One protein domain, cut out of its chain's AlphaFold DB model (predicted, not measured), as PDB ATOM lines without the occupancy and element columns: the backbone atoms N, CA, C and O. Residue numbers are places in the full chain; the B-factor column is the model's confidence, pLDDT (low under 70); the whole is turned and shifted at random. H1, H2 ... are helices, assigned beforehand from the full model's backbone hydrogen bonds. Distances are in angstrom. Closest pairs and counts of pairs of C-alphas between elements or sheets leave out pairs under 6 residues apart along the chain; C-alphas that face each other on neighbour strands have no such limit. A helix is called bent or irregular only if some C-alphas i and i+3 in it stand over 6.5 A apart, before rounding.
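What this domain is: This is residues 2 to 103 of the 104 residues of an uncharacterized protein of Rhizobium sp. NFR07 (UniProt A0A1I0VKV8). This is a long helical hairpin, H3 and H4 side by side, with a small head of short helices H1, H2 and H5 at the end away from its turn. H2 crosses that end, H1 and H5 pair beside it, and residues 95 to 103, with H6, stick out as a tail. The printed part has 102 residues and six named helices, H1 to H6 in chain order, with no named strand: all helix. It is loose, with a radius of gyration of the C-alphas of 18.5 A, and flat, spanning 57 by 35 by 18 A.

Where its parts are: Find C-alpha 22 at (231.169, 202.548, 189.039); from there H3, residues 22 to 53, runs 43.1 A. H4, residues 56 to 87, returns over 46.7 A to C-alpha 87 at (226.895, 192.757, 194.723). Both are irregular: C-alphas 50 and 53 are 7.6 A apart, C-alphas 57 and 60 8.5 A. H4 has a kink of 43 degrees near residue 63. Look before H3 for H1, residues 2 to 10, and H2, residues 13 to 20; after H4 come H5, residues 89 to 94, and H6, residues 96 to 100.

How they stand to each other: Start at the hub, H4. It touches H3 at a shallow tilt of 24 degrees, opposite ways; their closest C-alphas, Gly 35 and Gly 73, are 4.0 A apart. With residues 83 to 87 alone it touches H2, about perpendicular at 89 degrees, closest at C-alphas Ile 15 and Val 87, 5.8 A. H1 touches H5, C-alphas Leu 6 and Ser 90 being closest at 5.5 A. Every O i to N i+4 pair is within hydrogen-bond range in H1, H2, H5 and H6; H3 has 26 of 28, H4 21 of 28.

The domain as a whole: The C-alphas of Asp 4 and Asp 57, the farthest apart, are 57.0 A apart. The printed part has no cut, and its links are tight. Look for pLDDT under 70 at residues 54 to 60, 88 to 94, 96 to 99 and 101 to 103.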
ATOM      1  N   LEU A   2     222.766 181.829 206.417       71.75
ATOM      2  CA  LEU A   2     222.410 182.461 205.125       71.75
ATOM      3  C   LEU A   2     223.243 183.721 204.813       71.75
ATOM      4  O   LEU A   2     223.724 183.888 203.699       71.75
ATOM      5  N   ILE A   3     223.447 184.587 205.809       71.88
ATOM      6  CA  ILE A   3     224.252 185.814 205.667       71.88
ATOM      7  C   ILE A   3     225.717 185.481 205.355       71.88
ATOM      8  O   ILE A   3     226.337 186.152 204.537       71.88
ATOM      9  N   ASP A   4     226.254 184.422 205.962       74.06
ATOM     10  CA  ASP A   4     227.636 183.983 205.746       74.06
ATOM     11  C   ASP A   4     227.827 183.430 204.326       74.06
ATOM     12  O   ASP A   4     228.815 183.746 203.669       74.06
ATOM     13  N   ALA A   5     226.841 182.686 203.810       74.25
ATOM     14  CA  ALA A   5     226.831 182.231 202.421       74.25
ATOM     15  C   ALA A   5     226.751 183.404 201.425       74.25
ATOM     16  O   ALA A   5     227.451 183.403 200.417       74.25
ATOM     17  N   LEU A   6     225.943 184.430 201.715       74.62
ATOM     18  CA  LEU A   6     225.857 185.637 200.883       74.62
ATOM     19  C   LEU A   6     227.156 186.449 200.901       74.62
ATOM     20  O   LEU A   6     227.566 186.948 199.860       74.62
ATOM     21  N   ARG A   7     227.833 186.536 202.052       74.31
ATOM     22  CA  ARG A   7     229.162 187.156 202.146       74.31
ATOM     23  C   ARG A   7     230.207 186.409 201.327       74.31
ATOM     24  O   ARG A   7     230.975 187.046 200.624       74.31
ATOM     25  N   TYR A   8     230.182 185.077 201.350       77.44
ATOM     26  CA  TYR A   8     231.077 184.278 200.513       77.44
ATOM     27  C   TYR A   8     230.876 184.568 199.019       77.44
ATOM     28  O   TYR A   8     231.847 184.664 198.280       77.44
ATOM     29  N   VAL A   9     229.623 184.762 198.584       75.31
ATOM     30  CA  VAL A   9     229.299 185.156 197.202       75.31
ATOM     31  C   VAL A   9     229.758 186.586 196.886       75.31
ATOM     32  O   VAL A   9     230.243 186.837 195.785       75.31
ATOM     33  N   GLU A  10     229.630 187.515 197.835       74.75
ATOM     34  CA  GLU A  10     230.115 188.896 197.690       74.75
ATOM     35  C   GLU A  10     231.642 188.986 197.567       74.75
ATOM     36  O   GLU A  10     232.134 189.849 196.840       74.75
ATOM     37  N   ASP A  11     232.371 188.090 198.237       78.00
ATOM     38  CA  ASP A  11     233.837 188.027 198.218       78.00
ATOM     39  C   ASP A  11     234.406 187.334 196.965       78.00
ATOM     40  O   ASP A  11     235.625 187.314 196.782       78.00
ATOM     41  N   LEU A  12     233.568 186.792 196.062       80.62
ATOM     42  CA  LEU A  12     234.068 186.349 194.758       80.62
ATOM     43  C   LEU A  12     234.704 187.535 194.027       80.62
ATOM     44  O   LEU A  12     234.077 188.578 193.849       80.62
ATOM     45  N   ASP A  13     235.920 187.333 193.520       75.19
ATOM     46  CA  ASP A  13     236.735 188.376 192.884       75.19
ATOM     47  C   ASP A  13     235.982 189.113 191.756       75.19
ATOM     48  O   ASP A  13     235.999 190.339 191.657       75.19
ATOM     49  N   VAL A  14     235.183 188.374 190.976       73.69
ATOM     50  CA  VAL A  14     234.305 188.932 189.933       73.69
ATOM     51  C   VAL A  14     233.253 189.892 190.508       73.69
ATOM     52  O   VAL A  14     232.998 190.949 189.933       73.69
ATOM     53  N   ILE A  15     232.641 189.563 191.647       78.38
ATOM     54  CA  ILE A  15     231.609 190.389 192.292       78.38
ATOM     55  C   ILE A  15     232.240 191.605 192.981       78.38
ATOM     56  O   ILE A  15     231.718 192.720 192.867       78.38
ATOM     57  N   ALA A  16     233.403 191.433 193.611       74.19
ATOM     58  CA  ALA A  16     234.177 192.519 194.204       74.19
ATOM     59  C   ALA A  16     234.641 193.551 193.153       74.19
ATOM     60  O   ALA A  16     234.577 194.765 193.388       74.19
ATOM     61  N   GLN A  17     235.030 193.102 191.955       75.81
ATOM     62  CA  GLN A  17     235.377 193.984 190.834       75.81
ATOM     63  C   GLN A  17     234.174 194.792 190.327       75.81
ATOM     64  O   GLN A  17     234.282 196.002 190.118       75.81
ATOM     65  N   VAL A  18     233.002 194.164 190.195       77.38
ATOM     66  CA  VAL A  18     231.763 194.874 189.827       77.38
ATOM     67  C   VAL A  18     231.392 195.912 190.891       77.38
ATOM     68  O   VAL A  18     231.002 197.028 190.554       77.38
ATOM     69  N   LYS A  19     231.543 195.573 192.178       76.94
ATOM     70  CA  LYS A  19     231.234 196.460 193.311       76.94
ATOM     71  C   LYS A  19     232.157 197.678 193.389       76.94
ATOM     72  O   LYS A  19     231.706 198.760 193.758       76.94
ATOM     73  N   SER A  20     233.439 197.496 193.085       81.19
ATOM     74  CA  SER A  20     234.464 198.544 193.191       81.19
ATOM     75  C   SER A  20     234.485 199.506 192.000       81.19
ATOM     76  O   SER A  20     234.959 200.632 192.141       81.19
ATOM     77  N   SER A  21     233.934 199.109 190.848       84.25
ATOM     78  CA  SER A  21     233.918 199.934 189.638       84.25
ATOM     79  C   SER A  21     232.529 200.488 189.318       84.25
ATOM     80  O   SER A  21     231.623 199.766 188.902       84.25
ATOM     81  N   ILE A  22     232.390 201.815 189.419       87.25
ATOM     82  CA  ILE A  22     231.169 202.548 189.039       87.25
ATOM     83  C   ILE A  22     230.772 202.257 187.590       87.25
ATOM     84  O   ILE A  22     229.588 202.089 187.309       87.25
ATOM     85  N   ILE A  23     231.745 202.181 186.678       89.44
ATOM     86  CA  ILE A  23     231.480 201.940 185.255       89.44
ATOM     87  C   ILE A  23     230.899 200.541 185.069       89.44
ATOM     88  O   ILE A  23     229.861 200.403 184.433       89.44
ATOM     89  N   VAL A  24     231.514 199.518 185.671       86.50
ATOM     90  CA  VAL A  24     231.040 198.132 185.540       86.50
ATOM     91  C   VAL A  24     229.641 197.994 186.135       86.50
ATOM     92  O   VAL A  24     228.749 197.465 185.474       86.50
ATOM     93  N   TYR A  25     229.410 198.535 187.334       86.31
ATOM     94  CA  TYR A  25     228.082 198.537 187.943       86.31
ATOM     95  C   TYR A  25     227.043 199.260 187.068       86.31
ATOM     96  O   TYR A  25     225.955 198.732 186.836       86.31
ATOM     97  N   ALA A  26     227.373 200.444 186.538       88.94
ATOM     98  CA  ALA A  26     226.484 201.209 185.666       88.94
ATOM     99  C   ALA A  26     226.179 200.468 184.356       88.94
ATOM    100  O   ALA A  26     225.032 200.466 183.916       88.94
ATOM    101  N   THR A  27     227.167 199.797 183.762       92.00
ATOM    102  CA  THR A  27     226.980 198.975 182.562       92.00
ATOM    103  C   THR A  27     226.077 197.778 182.840       92.00
ATOM    104  O   THR A  27     225.136 197.553 182.084       92.00
ATOM    105  N   VAL A  28     226.306 197.035 183.930       92.00
ATOM    106  CA  VAL A  28     225.455 195.890 184.304       92.00
ATOM    107  C   VAL A  28     224.024 196.353 184.587       92.00
ATOM    108  O   VAL A  28     223.078 195.740 184.098       92.00
ATOM    109  N   ASN A  29     223.853 197.464 185.307       93.00
ATOM    110  CA  ASN A  29     222.538 198.055 185.558       93.00
ATOM    111  C   ASN A  29     221.858 198.530 184.262       93.00
ATOM    112  O   ASN A  29     220.675 198.279 184.048       93.00
ATOM    113  N   GLY A  30     222.611 199.161 183.359       95.00
ATOM    114  CA  GLY A  30     222.121 199.564 182.043       95.00
ATOM    115  C   GLY A  30     221.652 198.369 181.215       95.00
ATOM    116  O   GLY A  30     220.540 198.388 180.695       95.00
ATOM    117  N   LEU A  31     222.448 197.299 181.152       95.44
ATOM    118  CA  LEU A  31     222.074 196.052 180.477       95.44
ATOM    119  C   LEU A  31     220.845 195.393 181.115       95.44
ATOM    120  O   LEU A  31     220.002 194.865 180.393       95.44
ATOM    121  N   HIS A  32     220.712 195.463 182.439       95.56
ATOM    122  CA  HIS A  32     219.542 194.955 183.150       95.56
ATOM    123  C   HIS A  32     218.261 195.682 182.737       95.56
ATOM    124  O   HIS A  32     217.286 195.050 182.324       95.56
ATOM    125  N   ILE A  33     218.281 197.018 182.779       96.56
ATOM    126  CA  ILE A  33     217.143 197.853 182.381       96.56
ATOM    127  C   ILE A  33     216.826 197.659 180.896       96.56
ATOM    128  O   ILE A  33     215.655 197.543 180.542       96.56
ATOM    129  N   LEU A  34     217.842 197.572 180.032       96.56
ATOM    130  CA  LEU A  34     217.652 197.286 178.610       96.56
ATOM    131  C   LEU A  34     216.991 195.922 178.391       96.56
ATOM    132  O   LEU A  34     216.029 195.845 177.636       96.56
ATOM    133  N   GLY A  35     217.434 194.869 179.086       95.62
ATOM    134  CA  GLY A  35     216.812 193.545 179.011       95.62
ATOM    135  C   GLY A  35     215.333 193.571 179.405       95.62
ATOM    136  O   GLY A  35     214.488 193.039 178.678       95.62
ATOM    137  N   LEU A  36     214.999 194.261 180.503       96.88
ATOM    138  CA  LEU A  36     213.613 194.460 180.935       96.88
ATOM    139  C   LEU A  36     212.803 195.253 179.902       96.88
ATOM    140  O   LEU A  36     211.712 194.828 179.530       96.88
ATOM    141  N   ALA A  37     213.339 196.365 179.400       97.12
ATOM    142  CA  ALA A  37     212.675 197.204 178.407       97.12
ATOM    143  C   ALA A  37     212.433 196.454 177.090       97.12
ATOM    144  O   ALA A  37     211.354 196.562 176.515       97.12
ATOM    145  N   THR A  38     213.398 195.652 176.632       95.56
ATOM    146  CA  THR A  38     213.247 194.790 175.455       95.56
ATOM    147  C   THR A  38     212.181 193.726 175.683       95.56
ATOM    148  O   THR A  38     211.323 193.541 174.823       95.56
ATOM    149  N   SER A  39     212.198 193.052 176.838       95.44
ATOM    150  CA  SER A  39     211.228 191.998 177.142       95.44
ATOM    151  C   SER A  39     209.802 192.549 177.237       95.44
ATOM    152  O   SER A  39     208.908 192.094 176.523       95.44
ATOM    153  N   VAL A  40     209.606 193.606 178.032       95.81
ATOM    154  CA  VAL A  40     208.311 194.280 178.192       95.81
ATOM    155  C   VAL A  40     207.853 194.905 176.879       95.81
ATOM    156  O   VAL A  40     206.695 194.753 176.506       95.81
ATOM    157  N   GLY A  41     208.748 195.570 176.147       93.50
ATOM    158  CA  GLY A  41     208.434 196.191 174.864       93.50
ATOM    159  C   GLY A  41     207.980 195.177 173.814       93.50
ATOM    160  O   GLY A  41     207.008 195.438 173.104       93.50
ATOM    161  N   ALA A  42     208.626 194.009 173.742       92.44
ATOM    162  CA  ALA A  42     208.243 192.937 172.825       92.44
ATOM    163  C   ALA A  42     206.852 192.369 173.148       92.44
ATOM    164  O   ALA A  42     206.018 192.263 172.247       92.44
ATOM    165  N   VAL A  43     206.585 192.068 174.424       91.81
ATOM    166  CA  VAL A  43     205.278 191.562 174.877       91.81
ATOM    167  C   VAL A  43     204.185 192.608 174.664       91.81
ATOM    168  O   VAL A  43     203.186 192.324 174.016       91.81
ATOM    169  N   LEU A  44     204.404 193.847 175.111       91.44
ATOM    170  CA  LEU A  44     203.423 194.926 175.000       91.44
ATOM    171  C   LEU A  44     203.072 195.237 173.540       91.44
ATOM    172  O   LEU A  44     201.901 195.388 173.197       91.44
ATOM    173  N   THR A  45     204.078 195.312 172.662       87.88
ATOM    174  CA  THR A  45     203.856 195.541 171.225       87.88
ATOM    175  C   THR A  45     203.037 194.405 170.615       87.88
ATOM    176  O   THR A  45     202.145 194.651 169.798       87.88
ATOM    177  N   PHE A  46     203.321 193.163 171.017       86.50
ATOM    178  CA  PHE A  46     202.574 192.001 170.564       86.50
ATOM    179  C   PHE A  46     201.121 192.014 171.065       86.50
ATOM    180  O   PHE A  46     200.210 191.846 170.255       86.50
ATOM    181  N   ASP A  47     200.885 192.300 172.345       87.31
ATOM    182  CA  ASP A  47     199.548 192.331 172.950       87.31
ATOM    183  C   ASP A  47     198.670 193.435 172.348       87.31
ATOM    184  O   ASP A  47     197.511 193.192 171.998       87.31
ATOM    185  N   ILE A  48     199.227 194.634 172.127       86.44
ATOM    186  CA  ILE A  48     198.524 195.729 171.440       86.44
ATOM    187  C   ILE A  48     198.125 195.286 170.029       86.44
ATOM    188  O   ILE A  48     196.981 195.488 169.611       86.44
ATOM    189  N   ARG A  49     199.036 194.634 169.297       80.31
ATOM    190  CA  ARG A  49     198.755 194.119 167.952       80.31
ATOM    191  C   ARG A  49     197.698 193.012 167.971       80.31
ATOM    192  O   ARG A  49     196.832 192.999 167.100       80.31
ATOM    193  N   ALA A  50     197.743 192.117 168.955       79.25
ATOM    194  CA  ALA A  50     196.793 191.020 169.115       79.25
ATOM    195  C   ALA A  50     195.392 191.504 169.526       79.25
ATOM    196  O   ALA A  50     194.397 190.937 169.077       79.25
ATOM    197  N   SER A  51     195.296 192.588 170.306       81.56
ATOM    198  CA  SER A  51     194.023 193.180 170.753       81.56
ATOM    199  C   SER A  51     193.180 193.805 169.627       81.56
ATOM    200  O   SER A  51     192.030 194.181 169.843       81.56
ATOM    201  N   GLY A  52     193.717 193.880 168.404       72.19
ATOM    202  CA  GLY A  52     192.986 194.337 167.223       72.19
ATOM    203  C   GLY A  52     193.067 195.841 166.956       72.19
ATOM    204  O   GLY A  52     192.388 196.315 166.047       72.19
ATOM    205  N   LEU A  53     193.920 196.582 167.678       70.50
ATOM    206  CA  LEU A  53     194.256 197.976 167.340       70.50
ATOM    207  C   LEU A  53     195.080 198.092 166.041       70.50
ATOM    208  O   LEU A  53     195.143 199.166 165.446       70.50
ATOM    209  N   TRP A  54     195.691 196.995 165.576       65.06
ATOM    210  CA  TRP A  54     196.439 196.915 164.315       65.06
ATOM    211  C   TRP A  54     195.792 195.909 163.347       65.06
ATOM    212  O   TRP A  54     195.072 195.007 163.771       65.06
ATOM    213  N   ARG A  55     196.044 196.061 162.031       63.03
ATOM    214  CA  ARG A  55     195.456 195.239 160.945       63.03
ATOM    215  C   ARG A  55     195.429 193.742 161.305       63.03
ATOM    216  O   ARG A  55     196.469 193.138 161.564       63.03
ATOM    217  N   ARG A  56     194.223 193.165 161.265       63.34
ATOM    218  CA  ARG A  56     193.849 191.836 161.786       63.34
ATOM    219  C   ARG A  56     194.563 190.648 161.120       63.34
ATOM    220  O   ARG A  56     194.629 189.571 161.705       63.34
ATOM    221  N   ASP A  57     195.129 190.839 159.932       64.44
ATOM    222  CA  ASP A  57     195.414 189.718 159.026       64.44
ATOM    223  C   ASP A  57     196.789 189.053 159.226       64.44
ATOM    224  O   ASP A  57     197.037 187.988 158.670       64.44
ATOM    225  N   ARG A  58     197.699 189.639 160.024       65.75
ATOM    226  CA  ARG A  58     199.105 189.175 160.139       65.75
ATOM    227  C   ARG A  58     199.636 189.090 161.570       65.75
ATOM    228  O   ARG A  58     200.804 189.385 161.826       65.75
ATOM    229  N   TRP A  59     198.798 188.756 162.547       67.81
ATOM    230  CA  TRP A  59     199.242 188.658 163.947       67.81
ATOM    231  C   TRP A  59     200.212 187.487 164.186       67.81
ATOM    232  O   TRP A  59     201.151 187.635 164.963       67.81
ATOM    233  N   ARG A  60     200.044 186.362 163.471       69.88
ATOM    234  CA  ARG A  60     200.902 185.167 163.608       69.88
ATOM    235  C   ARG A  60     202.356 185.423 163.206       69.88
ATOM    236  O   ARG A  60     203.246 184.981 163.917       69.88
ATOM    237  N   GLU A  61     202.591 186.212 162.157       73.50
ATOM    238  CA  GLU A  61     203.945 186.616 161.729       73.50
ATOM    239  C   GLU A  61     204.687 187.412 162.823       73.50
ATOM    240  O   GLU A  61     205.911 187.395 162.895       73.50
ATOM    241  N   GLY A  62     203.958 188.104 163.708       76.06
ATOM    242  CA  GLY A  62     204.554 188.855 164.815       76.06
ATOM    243  C   GLY A  62     205.052 187.977 165.966       76.06
ATOM    244  O   GLY A  62     205.997 188.366 166.647       76.06
ATOM    245  N   LEU A  63     204.454 186.796 166.175       80.44
ATOM    246  CA  LEU A  63     204.829 185.878 167.260       80.44
ATOM    247  C   LEU A  63     206.229 185.298 167.076       80.44
ATOM    248  O   LEU A  63     206.972 185.182 168.047       80.44
ATOM    249  N   GLU A  64     206.582 184.960 165.835       84.69
ATOM    250  CA  GLU A  64     207.870 184.344 165.494       84.69
ATOM    251  C   GLU A  64     209.057 185.240 165.864       84.69
ATOM    252  O   GLU A  64     210.134 184.740 166.175       84.69
ATOM    253  N   VAL A  65     208.844 186.559 165.896       85.62
ATOM    254  CA  VAL A  65     209.854 187.544 166.301       85.62
ATOM    255  C   VAL A  65     209.680 187.963 167.762       85.62
ATOM    256  O   VAL A  65     210.662 188.071 168.491       85.62
ATOM    257  N   ALA A  66     208.445 188.181 168.222       87.75
ATOM    258  CA  ALA A  66     208.192 188.684 169.572       87.75
ATOM    259  C   ALA A  66     208.655 187.707 170.663       87.75
ATOM    260  O   ALA A  66     209.254 188.141 171.644       87.75
ATOM    261  N   ILE A  67     208.435 186.399 170.481       90.44
ATOM    262  CA  ILE A  67     208.820 185.373 171.460       90.44
ATOM    263  C   ILE A  67     210.341 185.335 171.692       90.44
ATOM    264  O   ILE A  67     210.756 185.499 172.843       90.44
ATOM    265  N   PRO A  68     211.201 185.147 170.669       93.38
ATOM    266  CA  PRO A  68     212.643 185.086 170.895       93.38
ATOM    267  C   PRO A  68     213.211 186.415 171.398       93.38
ATOM    268  O   PRO A  68     214.107 186.399 172.238       93.38
ATOM    269  N   VAL A  69     212.677 187.562 170.959       93.94
ATOM    270  CA  VAL A  69     213.107 188.878 171.462       93.94
ATOM    271  C   VAL A  69     212.741 189.046 172.938       93.94
ATOM    272  O   VAL A  69     213.585 189.459 173.737       93.94
ATOM    273  N   ALA A  70     211.517 188.674 173.326       94.06
ATOM    274  CA  ALA A  70     211.084 188.722 174.718       94.06
ATOM    275  C   ALA A  70     211.921 187.790 175.608       94.06
ATOM    276  O   ALA A  70     212.334 188.192 176.700       94.06
ATOM    277  N   ALA A  71     212.215 186.581 175.121       95.06
ATOM    278  CA  ALA A  71     213.040 185.592 175.810       95.06
ATOM    279  C   ALA A  71     214.503 186.043 175.941       95.06
ATOM    280  O   ALA A  71     215.100 185.877 177.006       95.06
ATOM    281  N   ALA A  72     215.076 186.653 174.900       96.19
ATOM    282  CA  ALA A  72     216.430 187.200 174.933       96.19
ATOM    283  C   ALA A  72     216.545 188.360 175.933       96.19
ATOM    284  O   ALA A  72     217.450 188.362 176.768       96.19
ATOM    285  N   GLY A  73     215.590 189.300 175.910       95.25
ATOM    286  CA  GLY A  73     215.520 190.395 176.880       95.25
ATOM    287  C   GLY A  73     215.389 189.892 178.320       95.25
ATOM    288  O   GLY A  73     216.121 190.338 179.202       95.25
ATOM    289  N   LEU A  74     214.522 188.900 178.548       95.94
ATOM    290  CA  LEU A  74     214.339 188.288 179.864       95.94
ATOM    291  C   LEU A  74     215.609 187.574 180.341       95.94
ATOM    292  O   LEU A  74     216.010 187.733 181.489       95.94
ATOM    293  N   SER A  75     216.266 186.824 179.459       96.44
ATOM    294  CA  SER A  75     217.504 186.106 179.785       96.44
ATOM    295  C   SER A  75     218.618 187.078 180.179       96.44
ATOM    296  O   SER A  75     219.297 186.868 181.185       96.44
ATOM    297  N   LEU A  76     218.759 188.181 179.436       95.56
ATOM    298  CA  LEU A  76     219.701 189.251 179.758       95.56
ATOM    299  C   LEU A  76     219.373 189.907 181.106       95.56
ATOM    300  O   LEU A  76     220.272 190.107 181.926       95.56
ATOM    301  N   ALA A  77     218.096 190.208 181.358       95.06
ATOM    302  CA  ALA A  77     217.642 190.792 182.615       95.06
ATOM    303  C   ALA A  77     217.905 189.858 183.806       95.06
ATOM    304  O   ALA A  77     218.404 190.308 184.833       95.06
ATOM    305  N   ILE A  78     217.644 188.556 183.676       95.44
ATOM    306  CA  ILE A  78     217.922 187.576 184.736       95.44
ATOM    307  C   ILE A  78     219.425 187.509 185.015       95.44
ATOM    308  O   ILE A  78     219.833 187.650 186.166       95.44
ATOM    309  N   ALA A  79     220.254 187.347 183.979       94.06
ATOM    310  CA  ALA A  79     221.701 187.216 184.141       94.06
ATOM    311  C   ALA A  79     222.312 188.440 184.842       94.06
ATOM    312  O   ALA A  79     223.041 188.314 185.823       94.06
ATOM    313  N   THR A  80     221.959 189.639 184.382       92.81
ATOM    314  CA  THR A  80     222.422 190.898 184.984       92.81
ATOM    315  C   THR A  80     221.818 191.147 186.368       92.81
ATOM    316  O   THR A  80     222.510 191.640 187.255       92.81
ATOM    317  N   GLY A  81     220.561 190.756 186.594       89.88
ATOM    318  CA  GLY A  81     219.881 190.888 187.881       89.88
ATOM    319  C   GLY A  81     220.518 190.027 188.969       89.88
ATOM    320  O   GLY A  81     220.688 190.496 190.091       89.88
ATOM    321  N   VAL A  82     220.949 188.807 188.630       88.38
ATOM    322  CA  VAL A  82     221.712 187.939 189.542       88.38
ATOM    323  C   VAL A  82     223.029 188.600 189.944       88.38
ATOM    324  O   VAL A  82     223.355 188.621 191.129       88.38
ATOM    325  N   VAL A  83     223.756 189.199 188.993       86.19
ATOM    326  CA  VAL A  83     225.005 189.925 189.283       86.19
ATOM    327  C   VAL A  83     224.745 191.119 190.206       86.19
ATOM    328  O   VAL A  83     225.424 191.266 191.218       86.19
ATOM    329  N   LEU A  84     223.740 191.950 189.914       86.31
ATOM    330  CA  LEU A  84     223.399 193.114 190.747       86.31
ATOM    331  C   LEU A  84     222.953 192.713 192.155       86.31
ATOM    332  O   LEU A  84     223.338 193.357 193.132       86.31
ATOM    333  N   PHE A  85     222.166 191.641 192.266       83.31
ATOM    334  CA  PHE A  85     221.746 191.101 193.553       83.31
ATOM    335  C   PHE A  85     222.947 190.592 194.354       83.31
ATOM    336  O   PHE A  85     223.067 190.916 195.532       83.31
ATOM    337  N   ALA A  86     223.867 189.866 193.714       80.44
ATOM    338  CA  ALA A  86     225.069 189.340 194.351       80.44
ATOM    339  C   ALA A  86     225.988 190.445 194.903       80.44
ATOM    340  O   ALA A  86     226.585 190.252 195.952       80.44
ATOM    341  N   VAL A  87     226.053 191.625 194.272       78.31
ATOM    342  CA  VAL A  87     226.895 192.757 194.723       78.31
ATOM    343  C   VAL A  87     226.481 193.325 196.093       78.31
ATOM    344  O   VAL A  87     227.310 193.909 196.799       78.31
ATOM    345  N   ARG A  88     225.206 193.193 196.485       69.81
ATOM    346  CA  ARG A  88     224.667 193.701 197.768       69.81
ATOM    347  C   ARG A  88     223.751 192.695 198.476       69.81
ATOM    348  O   ARG A  88     222.887 193.096 199.259       69.81
ATOM    349  N   GLY A  89     223.912 191.400 198.212       63.09
ATOM    350  CA  GLY A  89     222.993 190.355 198.668       63.09
ATOM    351  C   GLY A  89     222.843 190.305 200.190       63.09
ATOM    352  O   GLY A  89     221.729 190.188 200.701       63.09
ATOM    353  N   SER A  90     223.941 190.483 200.928       60.78
ATOM    354  CA  SER A  90     223.957 190.522 202.395       60.78
ATOM    355  C   SER A  90     223.237 191.755 202.954       60.78
ATOM    356  O   SER A  90     222.527 191.665 203.957       60.78
ATOM    357  N   HIS A  91     223.349 192.900 202.275       62.81
ATOM    358  CA  HIS A  91     222.638 194.121 202.645       62.81
ATOM    359  C   HIS A  91     221.130 193.980 202.404       62.81
ATOM    360  O   HIS A  91     220.340 194.282 203.294       62.81
ATOM    361  N   TYR A  92     220.712 193.433 201.258       59.84
ATOM    362  CA  TYR A  92     219.293 193.176 200.987       59.84
ATOM    363  C   TYR A  92     218.679 192.158 201.954       59.84
ATOM    364  O   TYR A  92     217.552 192.354 202.403       59.84
ATOM    365  N   ALA A  93     219.426 191.122 202.346       61.00
ATOM    366  CA  ALA A  93     218.970 190.124 203.316       61.00
ATOM    367  C   ALA A  93     218.726 190.696 204.726       61.00
ATOM    368  O   ALA A  93     218.007 190.089 205.517       61.00
ATOM    369  N   THR A  94     219.301 191.862 205.039       67.00
ATOM    370  CA  THR A  94     219.081 192.566 206.314       67.00
ATOM    371  C   THR A  94     218.012 193.655 206.228       67.00
ATOM    372  O   THR A  94     217.625 194.206 207.258       67.00
ATOM    373  N   MET A  95     217.482 193.955 205.033       70.75
ATOM    374  CA  MET A  95     216.401 194.928 204.898       70.75
ATOM    375  C   MET A  95     215.076 194.337 205.411       70.75
ATOM    376  O   MET A  95     214.635 193.295 204.915       70.75
ATOM    377  N   PRO A  96     214.371 195.024 206.328       63.38
ATOM    378  CA  PRO A  96     213.115 194.530 206.899       63.38
ATOM    379  C   PRO A  96     212.030 194.293 205.838       63.38
ATOM    380  O   PRO A  96     211.242 193.362 205.962       63.38
ATOM    381  N   VAL A  97     212.037 195.060 204.742       68.31
ATOM    382  CA  VAL A  97     211.105 194.894 203.611       68.31
ATOM    383  C   VAL A  97     211.293 193.548 202.895       68.31
ATOM    384  O   VAL A  97     210.326 192.966 202.409       68.31
ATOM    385  N   PHE A  98     212.524 193.026 202.846       60.66
ATOM    386  CA  PHE A  98     212.805 191.717 202.254       60.66
ATOM    387  C   PHE A  98     212.306 190.584 203.157       60.66
ATOM    388  O   PHE A  98     211.726 189.623 202.662       60.66
ATOM    389  N   LEU A  99     212.463 190.724 204.476       60.97
ATOM    390  CA  LEU A  99     212.021 189.732 205.463       60.97
ATOM    391  C   LEU A  99     210.492 189.596 205.519       60.97
ATOM    392  O   LEU A  99     209.992 188.478 205.585       60.97
ATOM    393  N   VAL A 100     209.753 190.704 205.398       70.00
ATOM    394  CA  VAL A 100     208.277 190.686 205.381       70.00
ATOM    395  C   VAL A 100     207.727 189.869 204.205       70.00
ATOM    396  O   VAL A 100     206.712 189.196 204.354       70.00
ATOM    397  N   LYS A 101     208.414 189.857 203.054       60.44
ATOM    398  CA  LYS A 101     207.997 189.081 201.871       60.44
ATOM    399  C   LYS A 101     208.036 187.563 202.094       60.44
ATOM    400  O   LYS A 101     207.331 186.846 201.399       60.44
ATOM    401  N   TRP A 102     208.850 187.082 203.035       56.81
ATOM    402  CA  TRP A 102     208.957 185.658 203.383       56.81
ATOM    403  C   TRP A 102     208.086 185.260 204.584       56.81
ATOM    404  O   TRP A 102     208.090 184.096 204.974       56.81
ATOM    405  N   GLN A 103     207.377 186.213 205.198       55.56
ATOM    406  CA  GLN A 103     206.488 185.974 206.341       55.56
ATOM    407  C   GLN A 103     205.004 185.831 205.951       55.56
ATOM    408  O   GLN A 103     204.167 185.690 206.842       55.56
TER     409      GLN A 103